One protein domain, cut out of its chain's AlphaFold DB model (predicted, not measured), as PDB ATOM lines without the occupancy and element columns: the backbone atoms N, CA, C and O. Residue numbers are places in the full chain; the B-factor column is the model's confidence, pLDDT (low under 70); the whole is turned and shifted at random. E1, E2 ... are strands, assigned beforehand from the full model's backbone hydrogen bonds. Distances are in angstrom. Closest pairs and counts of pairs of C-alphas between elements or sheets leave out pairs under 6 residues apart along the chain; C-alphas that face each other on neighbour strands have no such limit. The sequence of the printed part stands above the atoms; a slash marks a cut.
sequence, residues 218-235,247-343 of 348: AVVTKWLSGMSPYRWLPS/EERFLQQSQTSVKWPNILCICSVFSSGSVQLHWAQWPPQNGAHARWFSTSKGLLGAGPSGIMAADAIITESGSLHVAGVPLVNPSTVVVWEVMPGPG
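What this domain is: This is residues 218 to 235 and 247 to 343 of the 348 residues of a protein of Carex littledalei (UniProt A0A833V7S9). Two twisted sheets lie partly face to face as a small, lopsided sandwich, four strands E1, E4, E5 and E6 on one side and three, E7, E8 and E9, on the other, coming together along E1 and E7. Two short strands, E2 and E3, lie off beyond one end of this sandwich. The printed part has 115 residues with nine named strands, E1 to E9 in order along the chain, and no named helix; the sheet orders are E1 E4 E5 E6 and E7 E8 E9, both antiparallel. The class is all strand, though under half of the residues, 55, are in named elements. It is only just loose, close to compact, with a radius of gyration of the C-alphas of 16.2 A and spans of 46 by 40 by 23 A.

How they stand to each other: Start with E1, residues 218 to 224, an edge strand antiparallel to E4, residues 263 to 270; N 222 and O 267 are 3.0 A apart, within hydrogen-bond range. E4 forms a hairpin with E5, residues 274 to 281, where N 266 and O 278 are at 2.8 A. E5 forms another with E6, residues 292 to 294, where N 279 and O 293 are at 2.8 A; E4 E5 E6 is a meander, each strand the antiparallel neighbour of the one before. In the second meander, look for the hairpin of E7, residues 307 to 314, and E8, residues 320 to 326, with N 311 and O 323 at 2.9 A. E8 and E9, residues 334 to 338, make the next hairpin, with N 336 and O 322 at 2.8 A. Between the sheets, the closest C-alphas of E1 and E7 are those of Val 219 and Ala 309, 5.4 A apart. E2, residues 230 to 234, and E3, residues 247 to 250, meet only at a point.

Where its parts are: Find C-alpha 218 at (93.446, 53.117, 129.408), where E1 begins its 15.3 A. E4 runs 21.3 A from C-alpha 263 at (93.848, 52.010, 108.007), and E5 covers 23.2 A. E7 measures 19.7 A and E8 18.6 A; E9 ends at C-alpha 338, (90.479, 40.192, 118.769).

The domain as a whole: The farthest C-alphas, those of Glu 247 and Pro 304, are 49.3 A apart. Residues 236 to 246 are not printed; C-alphas 235 and 247 are 6.8 A apart across this cut. The links E3 to E4 and E6 to E7 are long. Expect pLDDT under 70 at residues 226 to 235, 247 to 263, 283 to 289 and 340 to 343.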
ATOM      1  N   ALA A 218      92.718  54.086 130.207       95.75
ATOM      2  CA  ALA A 218      93.446  53.117 129.408       95.75
ATOM      3  C   ALA A 218      94.767  52.743 130.082       95.75
ATOM      4  O   ALA A 218      95.440  53.577 130.689       95.75
ATOM      5  N   VAL A 219      95.137  51.470 129.965       96.00
ATOM      6  CA  VAL A 219      96.466  50.973 130.351       96.00
ATOM      7  C   VAL A 219      97.463  51.062 129.201       96.00
ATOM      8  O   VAL A 219      98.665  51.085 129.439       96.00
ATOM      9  N   VAL A 220      96.968  51.153 127.964       96.81
ATOM     10  CA  VAL A 220      97.752  51.509 126.781       96.81
ATOM     11  C   VAL A 220      96.839  52.161 125.748       96.81
ATOM     12  O   VAL A 220      95.729  51.684 125.503       96.81
ATOM     13  N   THR A 221      97.323  53.237 125.132       97.19
ATOM     14  CA  THR A 221      96.754  53.826 123.917       97.19
ATOM     15  C   THR A 221      97.892  54.057 122.946       97.19
ATOM     16  O   THR A 221      98.788  54.851 123.231       97.19
ATOM     17  N   LYS A 222      97.880  53.319 121.836       95.12
ATOM     18  CA  LYS A 222      99.013  53.265 120.914       95.12
ATOM     19  C   LYS A 222      98.592  53.154 119.463       95.12
ATOM     20  O   LYS A 222      97.500  52.666 119.158       95.12
ATOM     21  N   TRP A 223      99.486  53.536 118.566       93.25
ATOM     22  CA  TRP A 223      99.355  53.215 117.157       93.25
ATOM     23  C   TRP A 223      99.484  51.708 116.940       93.25
ATOM     24  O   TRP A 223     100.350  51.029 117.493       93.25
ATOM     25  N   LEU A 224      98.639  51.184 116.063       89.00
ATOM     26  CA  LEU A 224      98.837  49.884 115.459       89.00
ATOM     27  C   LEU A 224      99.518  50.099 114.113       89.00
ATOM     28  O   LEU A 224      98.941  50.662 113.182       89.00
ATOM     29  N   SER A 225     100.758  49.633 113.998       73.94
ATOM     30  CA  SER A 225     101.374  49.491 112.685       73.94
ATOM     31  C   SER A 225     100.740  48.286 112.001       73.94
ATOM     32  O   SER A 225     100.902  47.154 112.455       73.94
ATOM     33  N   GLY A 226     100.020  48.527 110.905       62.75
ATOM     34  CA  GLY A 226      99.647  47.462 109.982       62.75
ATOM     35  C   GLY A 226     100.885  46.814 109.356       62.75
ATOM     36  O   GLY A 226     102.020  47.267 109.545       62.75
ATOM     37  N   MET A 227     100.662  45.752 108.583       54.88
ATOM     38  CA  MET A 227     101.723  45.133 107.793       54.88
ATOM     39  C   MET A 227     102.332  46.192 106.866       54.88
ATOM     40  O   MET A 227     101.636  46.780 106.041       54.88
ATOM     41  N   SER A 228     103.636  46.433 106.995       47.31
ATOM     42  CA  SER A 228     104.374  47.186 105.984       47.31
ATOM     43  C   SER A 228     104.229  46.456 104.639       47.31
ATOM     44  O   SER A 228     104.448  45.241 104.600       47.31
ATOM     45  N   PRO A 229     103.909  47.147 103.529       48.03
ATOM     46  CA  PRO A 229     103.947  46.532 102.199       48.03
ATOM     47  C   PRO A 229     105.368  46.081 101.812       48.03
ATOM     48  O   PRO A 229     105.539  45.298 100.880       48.03
ATOM     49  N   TYR A 230     106.383  46.535 102.552       42.19
ATOM     50  CA  TYR A 230     107.775  46.133 102.411       42.19
ATOM     51  C   TYR A 230     108.089  45.018 103.414       42.19
ATOM     52  O   TYR A 230     108.184  45.263 104.620       42.19
ATOM     53  N   ARG A 231     108.240  43.786 102.909       46.19
ATOM     54  CA  ARG A 231     108.739  42.629 103.667       46.19
ATOM     55  C   ARG A 231     110.172  42.332 103.230       46.19
ATOM     56  O   ARG A 231     110.416  42.058 102.059       46.19
ATOM     57  N   TRP A 232     111.098  42.302 104.185       40.16
ATOM     58  CA  TRP A 232     112.457  41.802 103.974       40.16
ATOM     59  C   TRP A 232     112.437  40.273 104.001       40.16
ATOM     60  O   TRP A 232     112.422  39.663 105.069       40.16
ATOM     61  N   LEU A 233     112.377  39.636 102.833       43.56
ATOM     62  CA  LEU A 233     112.522  38.183 102.735       43.56
ATOM     63  C   LEU A 233     114.012  37.827 102.601       43.56
ATOM     64  O   LEU A 233     114.726  38.489 101.847       43.56
ATOM     65  N   PRO A 234     114.508  36.780 103.286       39.41
ATOM     66  CA  PRO A 234     115.809  36.216 102.961       39.41
ATOM     67  C   PRO A 234     115.758  35.683 101.524       39.41
ATOM     68  O   PRO A 234     114.960  34.791 101.224       39.41
ATOM     69  N   SER A 235     116.594  36.213 100.631       38.91
ATOM     70  CA  SER A 235     116.762  35.638  99.297       38.91
ATOM     71  C   SER A 235     117.397  34.255  99.425       38.91
ATOM     72  O   SER A 235     118.600  34.130  99.643       38.91
ATOM     73  N   GLU A 247     117.097  41.652  99.204       38.62
ATOM     74  CA  GLU A 247     116.364  42.357  98.148       38.62
ATOM     75  C   GLU A 247     115.040  42.894  98.694       38.62
ATOM     76  O   GLU A 247     114.245  42.165  99.292       38.62
ATOM     77  N   GLU A 248     114.782  44.172  98.437       37.91
ATOM     78  CA  GLU A 248     113.481  44.796  98.639       37.91
ATOM     79  C   GLU A 248     112.570  44.396  97.468       37.91
ATOM     80  O   GLU A 248     112.774  44.825  96.333       37.91
ATOM     81  N   ARG A 249     111.584  43.521  97.710       37.44
ATOM     82  CA  ARG A 249     110.602  43.126  96.686       37.44
ATOM     83  C   ARG A 249     109.205  43.606  97.053       37.44
ATOM     84  O   ARG A 249     108.715  43.351  98.151       37.44
ATOM     85  N   PHE A 250     108.544  44.241  96.088       35.12
ATOM     86  CA  PHE A 250     107.136  44.616  96.164       35.12
ATOM     87  C   PHE A 250     106.279  43.361  95.958       35.12
ATOM     88  O   PHE A 250     106.204  42.831  94.850       35.12
ATOM     89  N   LEU A 251     105.650  42.847  97.015       40.81
ATOM     90  CA  LEU A 251     104.678  41.767  96.860       40.81
ATOM     91  C   LEU A 251     103.296  42.375  96.636       40.81
ATOM     92  O   LEU A 251     102.642  42.842  97.564       40.81
ATOM     93  N   GLN A 252     102.841  42.328  95.386       36.31
ATOM     94  CA  GLN A 252     101.434  42.491  95.045       36.31
ATOM     95  C   GLN A 252     100.677  41.319  95.699       36.31
ATOM     96  O   GLN A 252     100.774  40.170  95.271       36.31
ATOM     97  N   GLN A 253     100.053  41.579  96.847       41.19
ATOM     98  CA  GLN A 253      99.612  40.536  97.772       41.19
ATOM     99  C   GLN A 253      98.339  39.832  97.271       41.19
ATOM    100  O   GLN A 253      97.344  40.489  96.967       41.19
ATOM    101  N   SER A 254      98.347  38.493  97.233       34.31
ATOM    102  CA  SER A 254      97.164  37.701  96.884       34.31
ATOM    103  C   SER A 254      96.073  37.772  97.968       34.31
ATOM    104  O   SER A 254      96.331  37.843  99.182       34.31
ATOM    105  N   GLN A 255      94.831  37.809  97.488       45.31
ATOM    106  CA  GLN A 255      93.588  37.950  98.240       45.31
ATOM    107  C   GLN A 255      93.057  36.581  98.683       45.31
ATOM    108  O   GLN A 255      92.391  35.939  97.887       45.31
ATOM    109  N   THR A 256      93.277  36.154  99.930       36.62
ATOM    110  CA  THR A 256      92.415  35.159 100.611       36.62
ATOM    111  C   THR A 256      92.603  35.217 102.135       36.62
ATOM    112  O   THR A 256      93.314  34.402 102.714       36.62
ATOM    113  N   SER A 257      92.013  36.211 102.791       39.59
ATOM    114  CA  SER A 257      91.527  36.168 104.185       39.59
ATOM    115  C   SER A 257      90.970  37.552 104.522       39.59
ATOM    116  O   SER A 257      91.313  38.530 103.858       39.59
ATOM    117  N   VAL A 258      90.073  37.641 105.503       41.09
ATOM    118  CA  VAL A 258      89.510  38.899 106.022       41.09
ATOM    119  C   VAL A 258      90.649  39.722 106.642       41.09
ATOM    120  O   VAL A 258      90.921  39.630 107.831       41.09
ATOM    121  N   LYS A 259      91.396  40.449 105.810       55.84
ATOM    122  CA  LYS A 259      92.522  41.288 106.230       55.84
ATOM    123  C   LYS A 259      91.989  42.654 106.642       55.84
ATOM    124  O   LYS A 259      91.080  43.177 105.994       55.84
ATOM    125  N   TRP A 260      92.563  43.241 107.692       52.84
ATOM    126  CA  TRP A 260      92.273  44.636 108.020       52.84
ATOM    127  C   TRP A 260      92.607  45.518 106.809       52.84
ATOM    128  O   TRP A 260      93.643  45.302 106.173       52.84
ATOM    129  N   PRO A 261      91.746  46.488 106.465       55.03
ATOM    130  CA  PRO A 261      92.050  47.445 105.410       55.03
ATOM    131  C   PRO A 261      93.325  48.237 105.740       55.03
ATOM    132  O   PRO A 261      93.755  48.282 106.890       55.03
ATOM    133  N   ASN A 262      93.927  48.896 104.745       62.06
ATOM    134  CA  ASN A 262      94.964  49.894 105.014       62.06
ATOM    135  C   ASN A 262      94.319  51.062 105.777       62.06
ATOM    136  O   ASN A 262      93.670  51.933 105.198       62.06
ATOM    137  N   ILE A 263      94.427  51.025 107.100       67.62
ATOM    138  CA  ILE A 263      93.848  52.010 108.007       67.62
ATOM    139  C   ILE A 263      94.928  52.517 108.946       67.62
ATOM    140  O   ILE A 263      95.782  51.760 109.408       67.62
ATOM    141  N   LEU A 264      94.872  53.809 109.252       79.12
ATOM    142  CA  LEU A 264      95.515  54.320 110.455       79.12
ATOM    143  C   LEU A 264      94.677  53.824 111.609       79.12
ATOM    144  O   LEU A 264      93.489  54.123 111.645       79.12
ATOM    145  N   CYS A 265      95.263  53.038 112.501       88.12
ATOM    146  CA  CYS A 265      94.525  52.454 113.602       88.12
ATOM    147  C   CYS A 265      95.246  52.725 114.914       88.12
ATOM    148  O   CYS A 265      96.463  52.593 115.014       88.12
ATOM    149  N   ILE A 266      94.467  53.120 115.906       93.50
ATOM    150  CA  ILE A 266      94.882  53.344 117.277       93.50
ATOM    151  C   ILE A 266      94.113  52.345 118.121       93.50
ATOM    152  O   ILE A 266      92.892  52.230 118.000       93.50
ATOM    153  N   CYS A 267      94.840  51.627 118.962       94.75
ATOM    154  CA  CYS A 267      94.278  50.685 119.907       94.75
ATOM    155  C   CYS A 267      94.338  51.271 121.304       94.75
ATOM    156  O   CYS A 267      95.410  51.672 121.762       94.75
ATOM    157  N   SER A 268      93.194  51.261 121.977       96.94
ATOM    158  CA  SER A 268      93.095  51.543 123.401       96.94
ATOM    159  C   SER A 268      92.651  50.288 124.133       96.94
ATOM    160  O   SER A 268      91.595  49.729 123.830       96.94
ATOM    161  N   VAL A 269      93.447  49.862 125.114       96.88
ATOM    162  CA  VAL A 269      93.073  48.807 126.060       96.88
ATOM    163  C   VAL A 269      92.752  49.468 127.391       96.88
ATOM    164  O   VAL A 269      93.600  50.123 127.997       96.88
ATOM    165  N   PHE A 270      91.514  49.310 127.835       96.25
ATOM    166  CA  PHE A 270      90.994  49.908 129.054       96.25
ATOM    167  C   PHE A 270      91.336  49.076 130.281       96.25
ATOM    168  O   PHE A 270      91.343  47.843 130.232       96.25
ATOM    169  N   SER A 271      91.519  49.752 131.415       95.00
ATOM    170  CA  SER A 271      91.690  49.087 132.710       95.00
ATOM    171  C   SER A 271      90.488  48.214 133.073       95.00
ATOM    172  O   SER A 271      90.650  47.233 133.783       95.00
ATOM    173  N   SER A 272      89.305  48.490 132.514       94.12
ATOM    174  CA  SER A 272      88.099  47.661 132.647       94.12
ATOM    175  C   SER A 272      88.178  46.296 131.953       94.12
ATOM    176  O   SER A 272      87.246  45.505 132.071       94.12
ATOM    177  N   GLY A 273      89.252  46.005 131.214       93.56
ATOM    178  CA  GLY A 273      89.358  44.781 130.424       93.56
ATOM    179  C   GLY A 273      88.577  44.851 129.118       93.56
ATOM    180  O   GLY A 273      88.058  43.846 128.652       93.56
ATOM    181  N   SER A 274      88.469  46.032 128.511       94.00
ATOM    182  CA  SER A 274      87.891  46.184 127.174       94.00
ATOM    183  C   SER A 274      88.895  46.790 126.201       94.00
ATOM    184  O   SER A 274      89.867  47.418 126.609       94.00
ATOM    185  N   VAL A 275      88.672  46.586 124.909       94.94
ATOM    186  CA  VAL A 275      89.488  47.122 123.822       94.94
ATOM    187  C   VAL A 275      88.616  47.931 122.874       94.94
ATOM    188  O   VAL A 275      87.476  47.557 122.594       94.94
ATOM    189  N   GLN A 276      89.137  49.042 122.368       94.31
ATOM    190  CA  GLN A 276      88.479  49.842 121.343       94.31
ATOM    191  C   GLN A 276      89.497  50.313 120.320       94.31
ATOM    192  O   GLN A 276      90.623  50.672 120.664       94.31
ATOM    193  N   LEU A 277      89.072  50.322 119.060       92.94
ATOM    194  CA  LEU A 277      89.871  50.830 117.964       92.94
ATOM    195  C   LEU A 277      89.304  52.157 117.484       92.94
ATOM    196  O   LEU A 277      88.101  52.278 117.239       92.94
ATOM    197  N   HIS A 278      90.194  53.124 117.301       92.00
ATOM    198  CA  HIS A 278      89.937  54.336 116.538       92.00
ATOM    199  C   HIS A 278      90.699  54.230 115.230       92.00
ATOM    200  O   HIS A 278      91.880  53.888 115.230       92.00
ATOM    201  N   TRP A 279      90.032  54.467 114.109       88.19
ATOM    202  CA  TRP A 279      90.662  54.282 112.817       88.19
ATOM    203  C   TRP A 279      90.212  55.293 111.776       88.19
ATOM    204  O   TRP A 279      89.097  55.802 111.823       88.19
ATOM    205  N   ALA A 280      91.086  55.554 110.812       84.94
ATOM    206  CA  ALA A 280      90.786  56.336 109.626       84.94
ATOM    207  C   ALA A 280      91.273  55.603 108.378       84.94
ATOM    208  O   ALA A 280      92.289  54.900 108.400       84.94
ATOM    209  N   GLN A 281      90.540  55.758 107.278       77.75
ATOM    210  CA  GLN A 281      90.945  55.193 105.996       77.75
ATOM    211  C   GLN A 281      92.225  55.872 105.502       77.75
ATOM    212  O   GLN A 281      92.299  57.102 105.467       77.75
ATOM    213  N   TRP A 282      93.220  55.075 105.100       72.94
ATOM    214  CA  TRP A 282      94.501  55.595 104.635       72.94
ATOM    215  C   TRP A 282      95.040  54.844 103.406       72.94
ATOM    216  O   TRP A 282      95.132  53.618 103.431       72.94
ATOM    217  N   PRO A 283      95.464  55.550 102.342       69.50
ATOM    218  CA  PRO A 283      95.386  57.000 102.141       69.50
ATOM    219  C   PRO A 283      93.933  57.493 101.983       69.50
ATOM    220  O   PRO A 283      93.063  56.708 101.597       69.50
ATOM    221  N   PRO A 284      93.642  58.769 102.294       67.56
ATOM    222  CA  PRO A 284      92.301  59.321 102.161       67.56
ATOM    223  C   PRO A 284      91.825  59.247 100.709       67.56
ATOM    224  O   PRO A 284      92.547  59.608  99.776       67.56
ATOM    225  N   GLN A 285      90.586  58.793 100.511       66.25
ATOM    226  CA  GLN A 285      89.963  58.801  99.191       66.25
ATOM    227  C   GLN A 285      89.667  60.246  98.762       66.25
ATOM    228  O   GLN A 285      89.167  61.053  99.545       66.25
ATOM    229  N   ASN A 286      89.978  60.575  97.506       64.88
ATOM    230  CA  ASN A 286      89.679  61.864  96.864       64.88
ATOM    231  C   ASN A 286      90.310  63.113  97.513       64.88
ATOM    232  O   ASN A 286      89.815  64.218  97.309       64.88
ATOM    233  N   GLY A 287      91.397  62.967  98.281       59.69
ATOM    234  CA  GLY A 287      92.104  64.111  98.874       59.69
ATOM    235  C   GLY A 287      91.319  64.856  99.961       59.69
ATOM    236  O   GLY A 287      91.697  65.963 100.336       59.69
ATOM    237  N   ALA A 288      90.234  64.264 100.468       65.62
ATOM    238  CA  ALA A 288      89.487  64.794 101.601       65.62
ATOM    239  C   ALA A 288      90.247  64.580 102.926       65.62
ATOM    240  O   ALA A 288      91.125  63.721 103.027       65.62
ATOM    241  N   HIS A 289      89.884  65.343 103.961       67.75
ATOM    242  CA  HIS A 289      90.385  65.112 105.319       67.75
ATOM    243  C   HIS A 289      90.061  63.688 105.793       67.75
ATOM    244  O   HIS A 289      88.988  63.152 105.500       67.75
ATOM    245  N   ALA A 290      90.983  63.085 106.547       73.94
ATOM    246  CA  ALA A 290      90.808  61.745 107.089       73.94
ATOM    247  C   ALA A 290      89.593  61.709 108.030       73.94
ATOM    248  O   ALA A 290      89.547  62.386 109.057       73.94
ATOM    249  N   ARG A 291      88.579  60.917 107.666       84.62
ATOM    250  CA  ARG A 291      87.423  60.677 108.527       84.62
ATOM    251  C   ARG A 291      87.776  59.589 109.533       84.62
ATOM    252  O   ARG A 291      88.094  58.469 109.138       84.62
ATOM    253  N   TRP A 292      87.692  59.936 110.811       87.62
ATOM    254  CA  TRP A 292      87.929  59.023 111.921       87.62
ATOM    255  C   TRP A 292      86.639  58.317 112.342       87.62
ATOM    256  O   TRP A 292      85.561  58.913 112.386       87.62
ATOM    257  N   PHE A 293      86.770  57.039 112.660       89.06
ATOM    258  CA  PHE A 293      85.717  56.139 113.102       89.06
ATOM    259  C   PHE A 293      86.169  55.426 114.375       89.06
ATOM    260  O   PHE A 293      87.363  55.260 114.619       89.06
ATOM    261  N   SER A 294      85.213  54.960 115.169       90.94
ATOM    262  CA  SER A 294      85.476  54.173 116.372       90.94
ATOM    263  C   SER A 294      84.690  52.873 116.334       90.94
ATOM    264  O   SER A 294      83.516  52.869 115.957       90.94
ATOM    265  N   THR A 295      85.296  51.777 116.778       90.19
ATOM    266  CA  THR A 295      84.554  50.541 117.042       90.19
ATOM    267  C   THR A 295      83.740  50.672 118.329       90.19
ATOM    268  O   THR A 295      83.990  51.549 119.162       90.19
ATOM    269  N   SER A 296      82.789  49.761 118.536       89.62
ATOM    270  CA  SER A 296      82.310  49.475 119.887       89.62
ATOM    271  C   SER A 296      83.451  48.909 120.744       89.62
ATOM    272  O   SER A 296      84.451  48.401 120.222       89.62
ATOM    273  N   LYS A 297      83.312  49.011 122.070       91.50
ATOM    274  CA  LYS A 297      84.230  48.361 123.013       91.50
ATOM    275  C   LYS A 297      84.015  46.847 122.965       91.50
ATOM    276  O   LYS A 297      82.900  46.379 123.185       91.50
ATOM    277  N   GLY A 298      85.073  46.094 122.687       90.06
ATOM    278  CA  GLY A 298      85.104  44.636 122.798       90.06
ATOM    279  C   GLY A 298      85.585  44.218 124.183       90.06
ATOM    280  O   GLY A 298      86.546  44.786 124.692       90.06
ATOM    281  N   LEU A 299      84.932  43.243 124.812       91.88
ATOM    282  CA  LEU A 299      85.349  42.739 126.120       91.88
ATOM    283  C   LEU A 299      86.503  41.738 125.954       91.88
ATOM    284  O   LEU A 299      86.358  40.724 125.274       91.88
ATOM    285  N   LEU A 300      87.630  42.009 126.606       88.19
ATOM    286  CA  LEU A 300      88.697  41.042 126.830       88.19
ATOM    287  C   LEU A 300      88.283  40.255 128.074       88.19
ATOM    288  O   LEU A 300      87.934  40.855 129.086       88.19
ATOM    289  N   GLY A 301      88.257  38.926 128.021       82.75
ATOM    290  CA  GLY A 301      87.790  38.069 129.122       82.75
ATOM    291  C   GLY A 301      88.683  38.078 130.377       82.75
ATOM    292  O   GLY A 301      88.986  37.016 130.903       82.75
ATOM    293  N   ALA A 302      89.137  39.245 130.840       79.62
ATOM    294  CA  ALA A 302      90.045  39.462 131.967       79.62
ATOM    295  C   ALA A 302      89.355  39.388 133.345       79.62
ATOM    296  O   ALA A 302      90.022  39.465 134.376       79.62
ATOM    297  N   GLY A 303      88.030  39.222 133.375       77.19
ATOM    298  CA  GLY A 303      87.236  39.213 134.604       77.19
ATOM    299  C   GLY A 303      86.949  40.622 135.153       77.19
ATOM    300  O   GLY A 303      87.414  41.620 134.605       77.19
ATOM    301  N   PRO A 304      86.166  40.727 136.241       80.56
ATOM    302  CA  PRO A 304      85.654  42.006 136.750       80.56
ATOM    303  C   PRO A 304      86.739  42.918 137.338       80.56
ATOM    304  O   PRO A 304      86.512  44.108 137.525       80.56
ATOM    305  N   SER A 305      87.909  42.365 137.653       84.31
ATOM    306  CA  SER A 305      89.010  43.093 138.284       84.31
ATOM    307  C   SER A 305      89.837  43.922 137.307       84.31
ATOM    308  O   SER A 305      90.617  44.760 137.747       84.31
ATOM    309  N   GLY A 306      89.673  43.704 136.001       91.31
ATOM    310  CA  GLY A 306      90.331  44.510 134.986       91.31
ATOM    311  C   GLY A 306      91.782  44.126 134.688       91.31
ATOM    312  O   GLY A 306      92.294  43.083 135.105       91.31
ATOM    313  N   ILE A 307      92.438  44.990 133.919       94.44
ATOM    314  CA  ILE A 307      93.795  44.820 133.390       94.44
ATOM    315  C   ILE A 307      94.680  45.930 133.960       94.44
ATOM    316  O   ILE A 307      94.265  47.086 134.009       94.44
ATOM    317  N   MET A 308      95.897  45.584 134.389       94.25
ATOM    318  CA  MET A 308      96.857  46.539 134.964       94.25
ATOM    319  C   MET A 308      97.889  47.052 133.956       94.25
ATOM    320  O   MET A 308      98.360  48.179 134.068       94.25
ATOM    321  N   ALA A 309      98.239  46.227 132.973       95.56
ATOM    322  CA  ALA A 309      99.177  46.550 131.907       95.56
ATOM    323  C   ALA A 309      98.783  45.772 130.656       95.56
ATOM    324  O   ALA A 309      98.305  44.639 130.765       95.56
ATOM    325  N   ALA A 310      98.984  46.360 129.483       96.88
ATOM    326  CA  ALA A 310      98.716  45.693 128.221       96.88
ATOM    327  C   ALA A 310      99.607  46.217 127.097       96.88
ATOM    328  O   ALA A 310     100.177  47.302 127.188       96.88
ATOM    329  N   ASP A 311      99.672  45.439 126.025       96.19
ATOM    330  CA  ASP A 311     100.170  45.860 124.725       96.19
ATOM    331  C   ASP A 311      99.321  45.209 123.626       96.19
ATOM    332  O   ASP A 311      98.652  44.197 123.849       96.19
ATOM    333  N   ALA A 312      99.325  45.794 122.435       94.12
ATOM    334  CA  ALA A 312      98.567  45.303 121.299       94.12
ATOM    335  C   ALA A 312      99.368  45.397 119.999       94.12
ATOM    336  O   ALA A 312     100.109  46.359 119.773       94.12
ATOM    337  N   ILE A 313      99.181  44.402 119.131       91.19
ATOM    338  CA  ILE A 313      99.808  44.328 117.809       91.19
ATOM    339  C   ILE A 313      98.830  43.803 116.760       91.19
ATOM    340  O   ILE A 313      97.936  43.015 117.061       91.19
ATOM    341  N   ILE A 314      99.062  44.180 115.503       86.00
ATOM    342  CA  ILE A 314      98.526  43.451 114.353       86.00
ATOM    343  C   ILE A 314      99.593  42.457 113.901       86.00
ATOM    344  O   ILE A 314     100.732  42.828 113.624       86.00
ATOM    345  N   THR A 315      99.233  41.181 113.862       83.25
ATOM    346  CA  THR A 315     100.118  40.102 113.409       83.25
ATOM    347  C   THR A 315     100.273  40.088 111.887       83.25
ATOM    348  O   THR A 315      99.511  40.721 111.156       83.25
ATOM    349  N   GLU A 316     101.232  39.308 111.378       75.38
ATOM    350  CA  GLU A 316     101.410  39.120 109.930       75.38
ATOM    351  C   GLU A 316     100.202  38.474 109.233       75.38
ATOM    352  O   GLU A 316     100.041  38.633 108.024       75.38
ATOM    353  N   SER A 317      99.360  37.733 109.959       73.88
ATOM    354  CA  SER A 317      98.104  37.196 109.419       73.88
ATOM    355  C   SER A 317      96.999  38.250 109.348       73.88
ATOM    356  O   SER A 317      95.960  38.001 108.736       73.88
ATOM    357  N   GLY A 318      97.215  39.423 109.950       74.38
ATOM    358  CA  GLY A 318      96.196  40.442 110.139       74.38
ATOM    359  C   GLY A 318      95.316  40.201 111.368       74.38
ATOM    360  O   GLY A 318      94.288  40.843 111.490       74.38
ATOM    361  N   SER A 319      95.659  39.315 112.301       81.56
ATOM    362  CA  SER A 319      94.908  39.210 113.564       81.56
ATOM    363  C   SER A 319      95.360  40.295 114.546       81.56
ATOM    364  O   SER A 319      96.567  40.506 114.704       81.56
ATOM    365  N   LEU A 320      94.419  40.966 115.221       88.62
ATOM    366  CA  LEU A 320      94.733  41.854 116.345       88.62
ATOM    367  C   LEU A 320      94.954  41.001 117.590       88.62
ATOM    368  O   LEU A 320      94.035  40.334 118.053       88.62
ATOM    369  N   HIS A 321      96.162  41.032 118.137       92.94
ATOM    370  CA  HIS A 321      96.473  40.398 119.410       92.94
ATOM    371  C   HIS A 321      96.622  41.461 120.487       92.94
ATOM    372  O   HIS A 321      97.335  42.447 120.299       92.94
ATOM    373  N   VAL A 322      95.978  41.230 121.625       95.75
ATOM    374  CA  VAL A 322      96.145  42.029 122.836       95.75
ATOM    375  C   VAL A 322      96.773  41.136 123.890       95.75
ATOM    376  O   VAL A 322      96.210  40.105 124.235       95.75
ATOM    377  N   ALA A 323      97.937  41.518 124.398       96.62
ATOM    378  CA  ALA A 323      98.528  40.910 125.578       96.62
ATOM    379  C   ALA A 323      98.207  41.785 126.789       96.62
ATOM    380  O   ALA A 323      98.284  43.008 126.701       96.62
ATOM    381  N   GLY A 324      97.877  41.189 127.926       95.75
ATOM    382  CA  GLY A 324      97.641  41.953 129.143       95.75
ATOM    383  C   GLY A 324      97.834  41.153 130.415       95.75
ATOM    384  O   GLY A 324      97.820  39.922 130.423       95.75
ATOM    385  N   VAL A 325      98.031  41.895 131.497       96.06
ATOM    386  CA  VAL A 325      98.232  41.376 132.845       96.06
ATOM    387  C   VAL A 325      96.960  41.654 133.655       96.06
ATOM    388  O   VAL A 325      96.610  42.825 133.839       96.06
ATOM    389  N   PRO A 326      96.223  40.626 134.111       92.94
ATOM    390  CA  PRO A 326      95.037  40.820 134.942       92.94
ATOM    391  C   PRO A 326      95.395  41.399 136.314       92.94
ATOM    392  O   PRO A 326      96.362  40.968 136.940       92.94
ATOM    393  N   LEU A 327      94.569  42.310 136.833       91.31
ATOM    394  CA  LEU A 327      94.842  42.991 138.106       91.31
ATOM    395  C   LEU A 327      94.939  42.022 139.303       91.31
ATOM    396  O   LEU A 327      95.752  42.216 140.201       91.31
ATOM    397  N   VAL A 328      94.127  40.961 139.311       89.81
ATOM    398  CA  VAL A 328      94.098  39.949 140.389       89.81
ATOM    399  C   VAL A 328      95.218  38.920 140.310       89.81
ATOM    400  O   VAL A 328      95.438  38.191 141.272       89.81
ATOM    401  N   ASN A 329      95.915  38.827 139.178       88.81
ATOM    402  CA  ASN A 329      96.992  37.863 138.999       88.81
ATOM    403  C   ASN A 329      98.150  38.504 138.219       88.81
ATOM    404  O   ASN A 329      98.345  38.197 137.039       88.81
ATOM    405  N   PRO A 330      98.932  39.383 138.877       88.06
ATOM    406  CA  PRO A 330      99.991  40.158 138.230       88.06
ATOM    407  C   PRO A 330     101.141  39.297 137.684       88.06
ATOM    408  O   PRO A 330     101.944  39.768 136.884       88.06
ATOM    409  N   SER A 331     101.229  38.028 138.098       91.62
ATOM    410  CA  SER A 331     102.197  37.044 137.599       91.62
ATOM    411  C   SER A 331     101.769  36.325 136.315       91.62
ATOM    412  O   SER A 331     102.511  35.477 135.824       91.62
ATOM    413  N   THR A 332     100.585  36.625 135.771       90.94
ATOM    414  CA  THR A 332     100.052  35.970 134.568       90.94
ATOM    415  C   THR A 332      99.943  36.958 133.412       90.94
ATOM    416  O   THR A 332      99.391  38.043 133.566       90.94
ATOM    417  N   VAL A 333     100.410  36.552 132.229       94.06
ATOM    418  CA  VAL A 333     100.156  37.257 130.965       94.06
ATOM    419  C   VAL A 333      99.131  36.462 130.172       94.06
ATOM    420  O   VAL A 333      99.314  35.269 129.934       94.06
ATOM    421  N   VAL A 334      98.059  37.125 129.757       94.75
ATOM    422  CA  VAL A 334      97.020  36.550 128.902       94.75
ATOM    423  C   VAL A 334      97.098  37.221 127.538       94.75
ATOM    424  O   VAL A 334      97.312  38.428 127.450       94.75
ATOM    425  N   VAL A 335      96.940  36.434 126.476       95.50
ATOM    426  CA  VAL A 335      96.888  36.932 125.100       95.50
ATOM    427  C   VAL A 335      95.506  36.641 124.535       95.50
ATOM    428  O   VAL A 335      95.063  35.494 124.535       95.50
ATOM    429  N   TRP A 336      94.834  37.683 124.061       94.25
ATOM    430  CA  TRP A 336      93.543  37.611 123.393       94.25
ATOM    431  C   TRP A 336      93.715  37.884 121.905       94.25
ATOM    432  O   TRP A 336      94.338  38.873 121.517       94.25
ATOM    433  N   GLU A 337      93.116  37.037 121.076       91.50
ATOM    434  CA  GLU A 337      92.885  37.345 119.669       91.50
ATOM    435  C   GLU A 337      91.560  38.107 119.544       91.50
ATOM    436  O   GLU A 337      90.508  37.645 119.989       91.50
ATOM    437  N   VAL A 338      91.620  39.304 118.969       86.50
ATOM    438  CA  VAL A 338      90.479  40.192 118.769       86.50
ATOM    439  C   VAL A 338      90.133  40.178 117.289       86.50
ATOM    440  O   VAL A 338      90.833  40.748 116.452       86.50
ATOM    441  N   MET A 339      89.028  39.522 116.965       75.31
ATOM    442  CA  MET A 339      88.523  39.480 115.600       75.31
ATOM    443  C   MET A 339      87.625  40.690 115.332       75.31
ATOM    444  O   MET A 339      86.841  41.072 116.209       75.31
ATOM    445  N   PRO A 340      87.689  41.294 114.131       65.56
ATOM    446  CA  PRO A 340      86.700  42.284 113.739       65.56
ATOM    447  C   PRO A 340      85.318  41.621 113.771       65.56
ATOM    448  O   PRO A 340      85.084  40.607 113.113       65.56
ATOM    449  N   GLY A 341      84.407  42.172 114.574       60.00
ATOM    450  CA  GLY A 341      83.018  41.727 114.576       60.00
ATOM    451  C   GLY A 341      82.342  42.018 113.229       60.00
ATOM    452  O   GLY A 341      82.866  42.809 112.438       60.00
ATOM    453  N   PRO A 342      81.164  41.430 112.958       51.72
ATOM    454  CA  PRO A 342      80.319  41.869 111.854       51.72
ATOM    455  C   PRO A 342      79.919  43.324 112.126       51.72
ATOM    456  O   PRO A 342      79.022  43.602 112.916       51.72
ATOM    457  N   GLY A 343      80.668  44.271 111.561       48.12
ATOM    458  CA  GLY A 343      80.384  45.690 111.720       48.12
ATOM    459  C   GLY A 343      79.010  46.016 111.146       48.12
ATOM    460  O   GLY A 343      78.593  45.420 110.150       48.12
TER     461      GLY A 343